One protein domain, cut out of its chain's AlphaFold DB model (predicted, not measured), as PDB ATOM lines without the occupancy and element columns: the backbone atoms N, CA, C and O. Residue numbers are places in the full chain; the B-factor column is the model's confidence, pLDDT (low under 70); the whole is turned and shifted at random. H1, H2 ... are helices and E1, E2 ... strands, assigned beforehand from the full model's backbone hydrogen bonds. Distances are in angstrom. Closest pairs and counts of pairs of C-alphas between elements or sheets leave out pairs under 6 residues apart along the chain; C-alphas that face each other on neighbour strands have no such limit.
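This is residues 9 to 28 and 39 to 95 of the 97 residues of an uncharacterized protein of Pigmentiphaga kullae (UniProt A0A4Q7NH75). A three-stranded sheet has the long helix H3 across one face, as two layers, with short helices H1 and H2 near one end. The 77 printed residues include E1, H1, H2, E2, H3, E3 in turn; the sheet, order E1, E3, E2, is mixed, as is the class, helices and strands. The whole is compact, radius of gyration of the C-alphas 12.2 A, spanning 37 by 20 by 17 A.

E1, residues 9 to 12, is parallel to E3, residues 89 to 94; N 11 and O 92 are within hydrogen-bond range, 2.8 A. H1, residues 14 to 18, only grazes the sheet. H2, residues 20 to 27, is close but not clearly touching H1; their closest C-alphas, Phe 17 and Gln 23, are 6.3 A apart. E2, residues 47 to 51, is antiparallel to E3, N 93 to O 47 being 2.8 A. H3, residues 66 to 79, is on the sheet, height 9.8 A, only just across E3 at 63 degrees on the local plane. In H1, H2 and H3 every O i to N i+4 pair is within hydrogen-bond range.

E1 begins at C-alpha 9 (50.848, -36.555, 32.182). H3 is 20.2 A long, E3 15.9 A, ending at C-alpha 94 (40.303, -38.443, 30.987).

Residues 29 to 38 are cut out, C-alphas 28 and 39 being 10.0 A apart. The E2 to H3 link is long. No printed residue is under 70 in pLDDT.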
ATOM      1  N   LEU A   9      51.313 -35.465  33.038       97.38
ATOM      2  CA  LEU A   9      50.848 -36.555  32.182       97.38
ATOM      3  C   LEU A   9      49.344 -36.426  31.942       97.38
ATOM      4  O   LEU A   9      48.601 -35.932  32.789       97.38
ATOM      5  N   VAL A  10      48.907 -36.911  30.784       97.75
ATOM      6  CA  VAL A  10      47.493 -37.119  30.470       97.75
ATOM      7  C   VAL A  10      47.305 -38.611  30.237       97.75
ATOM      8  O   VAL A  10      48.010 -39.191  29.413       97.75
ATOM      9  N   ILE A  11      46.385 -39.219  30.977       97.56
ATOM     10  CA  ILE A  11      46.045 -40.637  30.876       97.56
ATOM     11  C   ILE A  11      44.573 -40.718  30.486       97.56
ATOM     12  O   ILE A  11      43.706 -40.312  31.257       97.56
ATOM     13  N   ASN A  12      44.295 -41.251  29.298       97.44
ATOM     14  CA  ASN A  12      42.936 -41.635  28.945       97.44
ATOM     15  C   ASN A  12      42.665 -43.031  29.501       97.44
ATOM     16  O   ASN A  12      43.266 -43.987  29.019       97.44
ATOM     17  N   ALA A  13      41.812 -43.117  30.520       96.88
ATOM     18  CA  ALA A  13      41.538 -44.349  31.259       96.88
ATOM     19  C   ALA A  13      40.029 -44.493  31.522       96.88
ATOM     20  O   ALA A  13      39.600 -44.400  32.676       96.88
ATOM     21  N   PRO A  14      39.197 -44.678  30.477       96.62
ATOM     22  CA  PRO A  14      37.752 -44.866  30.636       96.62
ATOM     23  C   PRO A  14      37.401 -46.027  31.582       96.62
ATOM     24  O   PRO A  14      36.374 -45.993  32.256       96.62
ATOM     25  N   GLU A  15      38.275 -47.027  31.702       97.19
ATOM     26  CA  GLU A  15      38.154 -48.124  32.658       97.19
ATOM     27  C   GLU A  15      38.164 -47.665  34.123       97.19
ATOM     28  O   GLU A  15      37.447 -48.250  34.930       97.19
ATOM     29  N   PHE A  16      38.890 -46.596  34.476       97.44
ATOM     30  CA  PHE A  16      38.848 -46.038  35.834       97.44
ATOM     31  C   PHE A  16      37.494 -45.389  36.097       97.44
ATOM     32  O   PHE A  16      36.900 -45.583  37.147       97.44
ATOM     33  N   PHE A  17      36.956 -44.664  35.119       96.88
ATOM     34  CA  PHE A  17      35.647 -44.024  35.242       96.88
ATOM     35  C   PHE A  17      34.489 -45.032  35.242       96.88
ATOM     36  O   PHE A  17      33.413 -44.719  35.751       96.88
ATOM     37  N   ALA A  18      34.699 -46.242  34.720       96.31
ATOM     38  CA  ALA A  18      33.758 -47.355  34.818       96.31
ATOM     39  C   ALA A  18      33.835 -48.111  36.161       96.31
ATOM     40  O   ALA A  18      32.916 -48.872  36.473       96.31
ATOM     41  N   ASP A  19      34.896 -47.911  36.948       97.81
ATOM     42  CA  ASP A  19      35.112 -48.593  38.223       97.81
ATOM     43  C   ASP A  19      34.201 -48.018  39.336       97.81
ATOM     44  O   ASP A  19      34.206 -46.803  39.572       97.81
ATOM     45  N   PRO A  20      33.404 -48.849  40.040       97.25
ATOM     46  CA  PRO A  20      32.489 -48.372  41.079       97.25
ATOM     47  C   PRO A  20      33.174 -47.702  42.274       97.25
ATOM     48  O   PRO A  20      32.618 -46.755  42.837       97.25
ATOM     49  N   ASP A  21      34.364 -48.159  42.665       97.31
ATOM     50  CA  ASP A  21      35.099 -47.600  43.800       97.31
ATOM     51  C   ASP A  21      35.691 -46.243  43.416       97.31
ATOM     52  O   ASP A  21      35.629 -45.288  44.196       97.31
ATOM     53  N   PHE A  22      36.176 -46.107  42.179       97.06
ATOM     54  CA  PHE A  22      36.604 -44.811  41.657       97.06
ATOM     55  C   PHE A  22      35.433 -43.839  41.528       97.06
ATOM     56  O   PHE A  22      35.565 -42.682  41.916       97.06
ATOM     57  N   GLN A  23      34.273 -44.290  41.042       97.25
ATOM     58  CA  GLN A  23      33.065 -43.463  41.010       97.25
ATOM     59  C   GLN A  23      32.638 -43.037  42.416       97.25
ATOM     60  O   GLN A  23      32.239 -41.888  42.608       97.25
ATOM     61  N   SER A  24      32.724 -43.931  43.406       96.75
ATOM     62  CA  SER A  24      32.420 -43.605  44.800       96.75
ATOM     63  C   SER A  24      33.373 -42.544  45.347       96.75
ATOM     64  O   SER A  24      32.916 -41.543  45.901       96.75
ATOM     65  N   TRP A  25      34.680 -42.713  45.121       96.44
ATOM     66  CA  TRP A  25      35.690 -41.717  45.471       96.44
ATOM     67  C   TRP A  25      35.412 -40.384  44.772       96.44
ATOM     68  O   TRP A  25      35.290 -39.362  45.444       96.44
ATOM     69  N   LEU A  26      35.225 -40.383  43.448       96.19
ATOM     70  CA  LEU A  26      35.009 -39.185  42.634       96.19
ATOM     71  C   LEU A  26      33.811 -38.361  43.132       96.19
ATOM     72  O   LEU A  26      33.906 -37.137  43.217       96.19
ATOM     73  N   ASN A  27      32.735 -39.038  43.533       96.38
ATOM     74  CA  ASN A  27      31.478 -38.440  43.989       96.38
ATOM     75  C   ASN A  27      31.415 -38.096  45.484       96.38
ATOM     76  O   ASN A  27      30.406 -37.550  45.943       96.38
ATOM     77  N   ASN A  28      32.443 -38.428  46.270       95.00
ATOM     78  CA  ASN A  28      32.443 -38.115  47.695       95.00
ATOM     79  C   ASN A  28      32.583 -36.592  47.947       95.00
ATOM     80  O   ASN A  28      32.789 -35.794  47.032       95.00
ATOM     81  N   GLY A  39      27.458 -37.729  40.222       93.19
ATOM     82  CA  GLY A  39      26.693 -38.728  39.487       93.19
ATOM     83  C   GLY A  39      27.558 -39.627  38.606       93.19
ATOM     84  O   GLY A  39      28.690 -39.967  38.942       93.19
ATOM     85  N   ALA A  40      26.989 -40.062  37.483       95.12
ATOM     86  CA  ALA A  40      27.707 -40.899  36.529       95.12
ATOM     87  C   ALA A  40      28.771 -40.064  35.788       95.12
ATOM     88  O   ALA A  40      28.430 -38.986  35.291       95.12
ATOM     89  N   PRO A  41      30.029 -40.530  35.690       95.69
ATOM     90  CA  PRO A  41      31.042 -39.842  34.903       95.69
ATOM     91  C   PRO A  41      30.716 -39.838  33.407       95.69
ATOM     92  O   PRO A  41      30.231 -40.821  32.850       95.69
ATOM     93  N   ASP A  42      31.048 -38.734  32.758       93.19
ATOM     94  CA  ASP A  42      30.920 -38.490  31.323       93.19
ATOM     95  C   ASP A  42      32.266 -38.030  30.731       93.19
ATOM     96  O   ASP A  42      33.303 -38.083  31.398       93.19
ATOM     97  N   GLU A  43      32.262 -37.580  29.476       90.69
ATOM     98  CA  GLU A  43      33.453 -37.069  28.779       90.69
ATOM     99  C   GLU A  43      34.040 -35.785  29.408       90.69
ATOM    100  O   GLU A  43      35.168 -35.406  29.104       90.69
ATOM    101  N   TRP A  44      33.296 -35.114  30.297       91.19
ATOM    102  CA  TRP A  44      33.700 -33.880  30.980       91.19
ATOM    103  C   TRP A  44      34.118 -34.123  32.432       91.19
ATOM    104  O   TRP A  44      34.365 -33.175  33.178       91.19
ATOM    105  N   SER A  45      34.213 -35.386  32.845       95.75
ATOM    106  CA  SER A  45      34.508 -35.780  34.224       95.75
ATOM    107  C   SER A  45      36.005 -35.867  34.540       95.75
ATOM    108  O   SER A  45      36.411 -36.462  35.539       95.75
ATOM    109  N   ASP A  46      36.829 -35.238  33.704       96.25
ATOM    110  CA  ASP A  46      38.274 -35.171  33.857       96.25
ATOM    111  C   ASP A  46      38.694 -34.750  35.261       96.25
ATOM    112  O   ASP A  46      38.201 -33.764  35.817       96.25
ATOM    113  N   THR A  47      39.661 -35.485  35.801       96.38
ATOM    114  CA  THR A  47      40.156 -35.295  37.163       96.38
ATOM    115  C   THR A  47      41.675 -35.262  37.158       96.38
ATOM    116  O   THR A  47      42.321 -36.097  36.533       96.38
ATOM    117  N   VAL A  48      42.252 -34.276  37.834       97.12
ATOM    118  CA  VAL A  48      43.692 -34.125  38.015       97.12
ATOM    119  C   VAL A  48      44.065 -34.587  39.413       97.12
ATOM    120  O   VAL A  48      43.479 -34.127  40.390       97.12
ATOM    121  N   VAL A  49      45.063 -35.461  39.494       96.38
ATOM    122  CA  VAL A  49      45.676 -35.889  40.755       96.38
ATOM    123  C   VAL A  49      47.137 -35.459  40.822       96.38
ATOM    124  O   VAL A  49      47.810 -35.325  39.792       96.38
ATOM    125  N   MET A  50      47.632 -35.231  42.037       95.50
ATOM    126  CA  MET A  50      48.992 -34.737  42.279       95.50
ATOM    127  C   MET A  50      49.888 -35.837  42.855       95.50
ATOM    128  O   MET A  50      49.822 -36.150  44.046       95.50
ATOM    129  N   VAL A  51      50.788 -36.379  42.033       95.31
ATOM    130  CA  VAL A  51      51.715 -37.452  42.433       95.31
ATOM    131  C   VAL A  51      53.020 -36.863  42.976       95.31
ATOM    132  O   VAL A  51      53.591 -35.949  42.374       95.31
ATOM    133  N   ASP A  52      53.513 -37.390  44.103       93.81
ATOM    134  CA  ASP A  52      54.819 -37.006  44.651       93.81
ATOM    135  C   ASP A  52      55.934 -37.308  43.633       93.81
ATOM    136  O   ASP A  52      56.009 -38.419  43.100       93.81
ATOM    137  N   PRO A  53      56.845 -36.361  43.358       91.62
ATOM    138  CA  PRO A  53      57.856 -36.527  42.315       91.62
ATOM    139  C   PRO A  53      58.951 -37.539  42.681       91.62
ATOM    140  O   PRO A  53      59.716 -37.958  41.810       91.62
ATOM    141  N   GLY A  54      59.034 -37.967  43.944       90.25
ATOM    142  CA  GLY A  54      59.850 -39.099  44.367       90.25
ATOM    143  C   GLY A  54      59.290 -40.448  43.906       90.25
ATOM    144  O   GLY A  54      60.014 -41.441  43.972       90.25
ATOM    145  N   LEU A  55      58.042 -40.484  43.414       89.00
ATOM    146  CA  LEU A  55      57.355 -41.656  42.864       89.00
ATOM    147  C   LEU A  55      57.362 -42.861  43.815       89.00
ATOM    148  O   LEU A  55      57.455 -44.013  43.386       89.00
ATOM    149  N   THR A  56      57.271 -42.609  45.120       85.75
ATOM    150  CA  THR A  56      57.256 -43.637  46.174       85.75
ATOM    151  C   THR A  56      55.873 -44.236  46.415       85.75
ATOM    152  O   THR A  56      55.772 -45.213  47.148       85.75
ATOM    153  N   GLY A  57      54.830 -43.683  45.789       80.56
ATOM    154  CA  GLY A  57      53.430 -44.010  46.081       80.56
ATOM    155  C   GLY A  57      52.726 -42.967  46.953       80.56
ATOM    156  O   GLY A  57      51.556 -43.138  47.260       80.56
ATOM    157  N   ALA A  58      53.399 -41.879  47.338       83.81
ATOM    158  CA  ALA A  58      52.761 -40.752  48.018       83.81
ATOM    159  C   ALA A  58      52.143 -39.759  47.017       83.81
ATOM    160  O   ALA A  58      52.625 -39.607  45.890       83.81
ATOM    161  N   GLY A  59      51.093 -39.053  47.432       80.50
ATOM    162  CA  GLY A  59      50.461 -37.990  46.654       80.50
ATOM    163  C   GLY A  59      49.357 -37.297  47.441       80.50
ATOM    164  O   GLY A  59      49.017 -37.727  48.541       80.50
ATOM    165  N   SER A  60      48.821 -36.207  46.895       78.38
ATOM    166  CA  SER A  60      47.754 -35.443  47.563       78.38
ATOM    167  C   SER A  60      46.400 -36.153  47.523       78.38
ATOM    168  O   SER A  60      45.566 -35.892  48.380       78.38
ATOM    169  N   ASP A  61      46.222 -37.050  46.551       80.94
ATOM    170  CA  ASP A  61      44.972 -37.754  46.246       80.94
ATOM    171  C   ASP A  61      45.151 -39.284  46.356       80.94
ATOM    172  O   ASP A  61      44.503 -40.063  45.659       80.94
ATOM    173  N   SER A  62      46.089 -39.741  47.198       79.75
ATOM    174  CA  SER A  62      46.374 -41.172  47.397       79.75
ATOM    175  C   SER A  62      45.300 -41.911  48.212       79.75
ATOM    176  O   SER A  62      45.509 -43.051  48.612       79.75
ATOM    177  N   ASP A  63      44.190 -41.246  48.531       88.38
ATOM    178  CA  ASP A  63      43.003 -41.788  49.197       88.38
ATOM    179  C   ASP A  63      42.002 -42.428  48.216       88.38
ATOM    180  O   ASP A  63      41.021 -43.044  48.638       88.38
ATOM    181  N   MET A  64      42.252 -42.302  46.910       94.00
ATOM    182  CA  MET A  64      41.532 -43.017  45.859       94.00
ATOM    183  C   MET A  64      41.799 -44.537  45.891       94.00
ATOM    184  O   MET A  64      42.715 -44.982  46.587       94.00
ATOM    185  N   PRO A  65      41.052 -45.366  45.129       96.50
ATOM    186  CA  PRO A  65      41.256 -46.815  45.128       96.50
ATOM    187  C   PRO A  65      42.716 -47.206  44.852       96.50
ATOM    188  O   PRO A  65      43.290 -46.815  43.832       96.50
ATOM    189  N   GLU A  66      43.299 -48.009  45.749       95.12
ATOM    190  CA  GLU A  66      44.734 -48.346  45.771       95.12
ATOM    191  C   GLU A  66      45.220 -48.904  44.427       95.12
ATOM    192  O   GLU A  66      46.230 -48.456  43.888       95.12
ATOM    193  N   ALA A  67      44.443 -49.801  43.816       95.75
ATOM    194  CA  ALA A  67      44.783 -50.406  42.530       95.75
ATOM    195  C   ALA A  67      44.864 -49.392  41.372       95.75
ATOM    196  O   ALA A  67      45.628 -49.602  40.428       95.75
ATOM    197  N   ILE A  68      44.086 -48.307  41.421       97.56
ATOM    198  CA  ILE A  68      44.120 -47.238  40.412       97.56
ATOM    199  C   ILE A  68      45.282 -46.292  40.706       97.56
ATOM    200  O   ILE A  68      46.035 -45.934  39.797       97.56
ATOM    201  N   TRP A  69      45.478 -45.935  41.977       97.19
ATOM    202  CA  TRP A  69      46.607 -45.110  42.398       97.19
ATOM    203  C   TRP A  69      47.954 -45.737  42.013       97.19
ATOM    204  O   TRP A  69      48.804 -45.079  41.408       97.19
ATOM    205  N   ASP A  70      48.124 -47.035  42.259       96.00
ATOM    206  CA  ASP A  70      49.333 -47.772  41.896       96.00
ATOM    207  C   ASP A  70      49.591 -47.779  40.387       96.00
ATOM    208  O   ASP A  70      50.745 -47.671  39.953       96.00
ATOM    209  N   GLN A  71      48.539 -47.861  39.568       97.12
ATOM    210  CA  GLN A  71      48.655 -47.766  38.110       97.12
ATOM    211  C   GLN A  71      49.086 -46.368  37.664       97.12
ATOM    212  O   GLN A  71      49.954 -46.241  36.793       97.12
ATOM    213  N   ILE A  72      48.552 -45.317  38.289       97.50
ATOM    214  CA  ILE A  72      48.939 -43.927  38.018       97.50
ATOM    215  C   ILE A  72      50.413 -43.705  38.369       97.50
ATOM    216  O   ILE A  72      51.185 -43.211  37.539       97.50
ATOM    217  N   VAL A  73      50.840 -44.112  39.566       96.25
ATOM    218  CA  VAL A  73      52.234 -43.978  40.016       96.25
ATOM    219  C   VAL A  73      53.170 -44.807  39.136       96.25
ATOM    220  O   VAL A  73      54.239 -44.329  38.748       96.25
ATOM    221  N   SER A  74      52.776 -46.027  38.768       95.88
ATOM    222  CA  SER A  74      53.555 -46.878  37.860       95.88
ATOM    223  C   SER A  74      53.697 -46.248  36.476       95.88
ATOM    224  O   SER A  74      54.802 -46.210  35.940       95.88
ATOM    225  N   THR A  75      52.628 -45.656  35.940       97.12
ATOM    226  CA  THR A  75      52.672 -44.900  34.680       97.12
ATOM    227  C   THR A  75      53.614 -43.702  34.791       97.12
ATOM    228  O   THR A  75      54.455 -43.487  33.918       97.12
ATOM    229  N   CYS A  76      53.573 -42.964  35.904       96.12
ATOM    230  CA  CYS A  76      54.520 -41.877  36.151       96.12
ATOM    231  C   CYS A  76      55.975 -42.369  36.148       96.12
ATOM    232  O   CYS A  76      56.818 -41.737  35.519       96.12
ATOM    233  N   ARG A  77      56.276 -43.516  36.776       95.31
ATOM    234  CA  ARG A  77      57.631 -44.109  36.798       95.31
ATOM    235  C   ARG A  77      58.153 -44.479  35.409       95.31
ATOM    236  O   ARG A  77      59.363 -44.447  35.202       95.31
ATOM    237  N   LEU A  78      57.269 -44.815  34.469       95.94
ATOM    238  CA  LEU A  78      57.652 -45.139  33.092       95.94
ATOM    239  C   LEU A  78      58.019 -43.898  32.268       95.94
ATOM    240  O   LEU A  78      58.831 -43.996  31.350       95.94
ATOM    241  N   HIS A  79      57.439 -42.738  32.587       95.19
ATOM    242  CA  HIS A  79      57.560 -41.530  31.763       95.19
ATOM    243  C   HIS A  79      58.357 -40.396  32.414       95.19
ATOM    244  O   HIS A  79      58.815 -39.489  31.716       95.19
ATOM    245  N   ILE A  80      58.533 -40.422  33.735       92.38
ATOM    246  CA  ILE A  80      59.134 -39.335  34.507       92.38
ATOM    247  C   ILE A  80      60.244 -39.894  35.392       92.38
ATOM    248  O   ILE A  80      60.049 -40.822  36.174       92.38
ATOM    249  N   ALA A  81      61.426 -39.282  35.302       90.06
ATOM    250  CA  ALA A  81      62.527 -39.592  36.204       90.06
ATOM    251  C   ALA A  81      62.202 -39.093  37.629       90.06
ATOM    252  O   ALA A  81      61.894 -37.905  37.776       90.06
ATOM    253  N   PRO A  82      62.326 -39.938  38.672       87.94
ATOM    254  CA  PRO A  82      62.094 -39.524  40.052       87.94
ATOM    255  C   PRO A  82      63.000 -38.354  40.454       87.94
ATOM    256  O   PRO A  82      64.204 -38.360  40.179       87.94
ATOM    257  N   ARG A  83      62.441 -37.351  41.133       86.62
ATOM    258  CA  ARG A  83      63.166 -36.170  41.623       86.62
ATOM    259  C   ARG A  83      62.650 -35.761  42.998       86.62
ATOM    260  O   ARG A  83      61.475 -35.906  43.298       86.62
ATOM    261  N   ARG A  84      63.530 -35.216  43.839       85.31
ATOM    262  CA  ARG A  84      63.167 -34.652  45.151       85.31
ATOM    263  C   ARG A  84      63.234 -33.130  45.100       85.31
ATOM    264  O   ARG A  84      64.066 -32.590  44.377       85.31
ATOM    265  N   GLY A  85      62.395 -32.462  45.892       84.69
ATOM    266  CA  GLY A  85      62.398 -30.997  46.000       84.69
ATOM    267  C   GLY A  85      61.952 -30.273  44.726       84.69
ATOM    268  O   GLY A  85      62.352 -29.135  44.510       84.69
ATOM    269  N   VAL A  86      61.168 -30.942  43.878       88.62
ATOM    270  CA  VAL A  86      60.513 -30.350  42.704       88.62
ATOM    271  C   VAL A  86      58.992 -30.366  42.914       88.62
ATOM    272  O   VAL A  86      58.527 -31.070  43.813       88.62
ATOM    273  N   PRO A  87      58.203 -29.619  42.126       91.50
ATOM    274  CA  PRO A  87      56.747 -29.691  42.197       91.50
ATOM    275  C   PRO A  87      56.192 -31.102  41.935       91.50
ATOM    276  O   PRO A  87      56.818 -31.910  41.246       91.50
ATOM    277  N   HIS A  88      54.993 -31.374  42.459       93.56
ATOM    278  CA  HIS A  88      54.249 -32.608  42.184       93.56
ATOM    279  C   HIS A  88      53.952 -32.760  40.694       93.56
ATOM    280  O   HIS A  88      53.656 -31.776  40.012       93.56
ATOM    281  N   VAL A  89      53.962 -34.006  40.226       95.06
ATOM    282  CA  VAL A  89      53.524 -34.355  38.876       95.06
ATOM    283  C   VAL A  89      52.010 -34.187  38.799       95.06
ATOM    284  O   VAL A  89      51.280 -34.806  39.573       95.06
ATOM    285  N   MET A  90      51.537 -33.386  37.847       96.12
ATOM    286  CA  MET A  90      50.108 -33.285  37.541       96.12
ATOM    287  C   MET A  90      49.696 -34.439  36.626       96.12
ATOM    288  O   MET A  90      50.211 -34.551  35.516       96.12
ATOM    289  N   VAL A  91      48.752 -35.275  37.043       97.56
ATOM    290  CA  VAL A  91      48.218 -36.346  36.192       97.56
ATOM    291  C   VAL A  91      46.749 -36.081  35.916       97.56
ATOM    292  O   VAL A  91      45.927 -36.191  36.818       97.56
ATOM    293  N   ARG A  92      46.417 -35.733  34.671       97.69
ATOM    294  CA  ARG A  92      45.030 -35.581  34.218       97.69
ATOM    295  C   ARG A  92      44.505 -36.923  33.720       97.69
ATOM    296  O   ARG A  92      45.007 -37.443  32.727       97.69
ATOM    297  N   LEU A  93      43.485 -37.438  34.388       97.69
ATOM    298  CA  LEU A  93      42.708 -38.601  33.979       97.69
ATOM    299  C   LEU A  93      41.553 -38.134  33.096       97.69
ATOM    300  O   LEU A  93      40.841 -37.203  33.479       97.69
ATOM    301  N   THR A  94      41.376 -38.767  31.938       97.44
ATOM    302  CA  THR A  94      40.303 -38.443  30.987       97.44
ATOM    303  C   THR A  94      39.436 -39.655  30.672       97.44
ATOM    304  O   THR A  94      39.922 -40.789  30.682       97.44
ATOM    305  N   ASN A  95      38.163 -39.397  30.367       94.75
ATOM    306  CA  ASN A  95      37.148 -40.396  30.016       94.75
ATOM    307  C   ASN A  95      36.707 -40.260  28.545       94.75
ATOM    308  O   ASN A  95      35.517 -40.214  28.235       94.75
TER     309      ASN A  95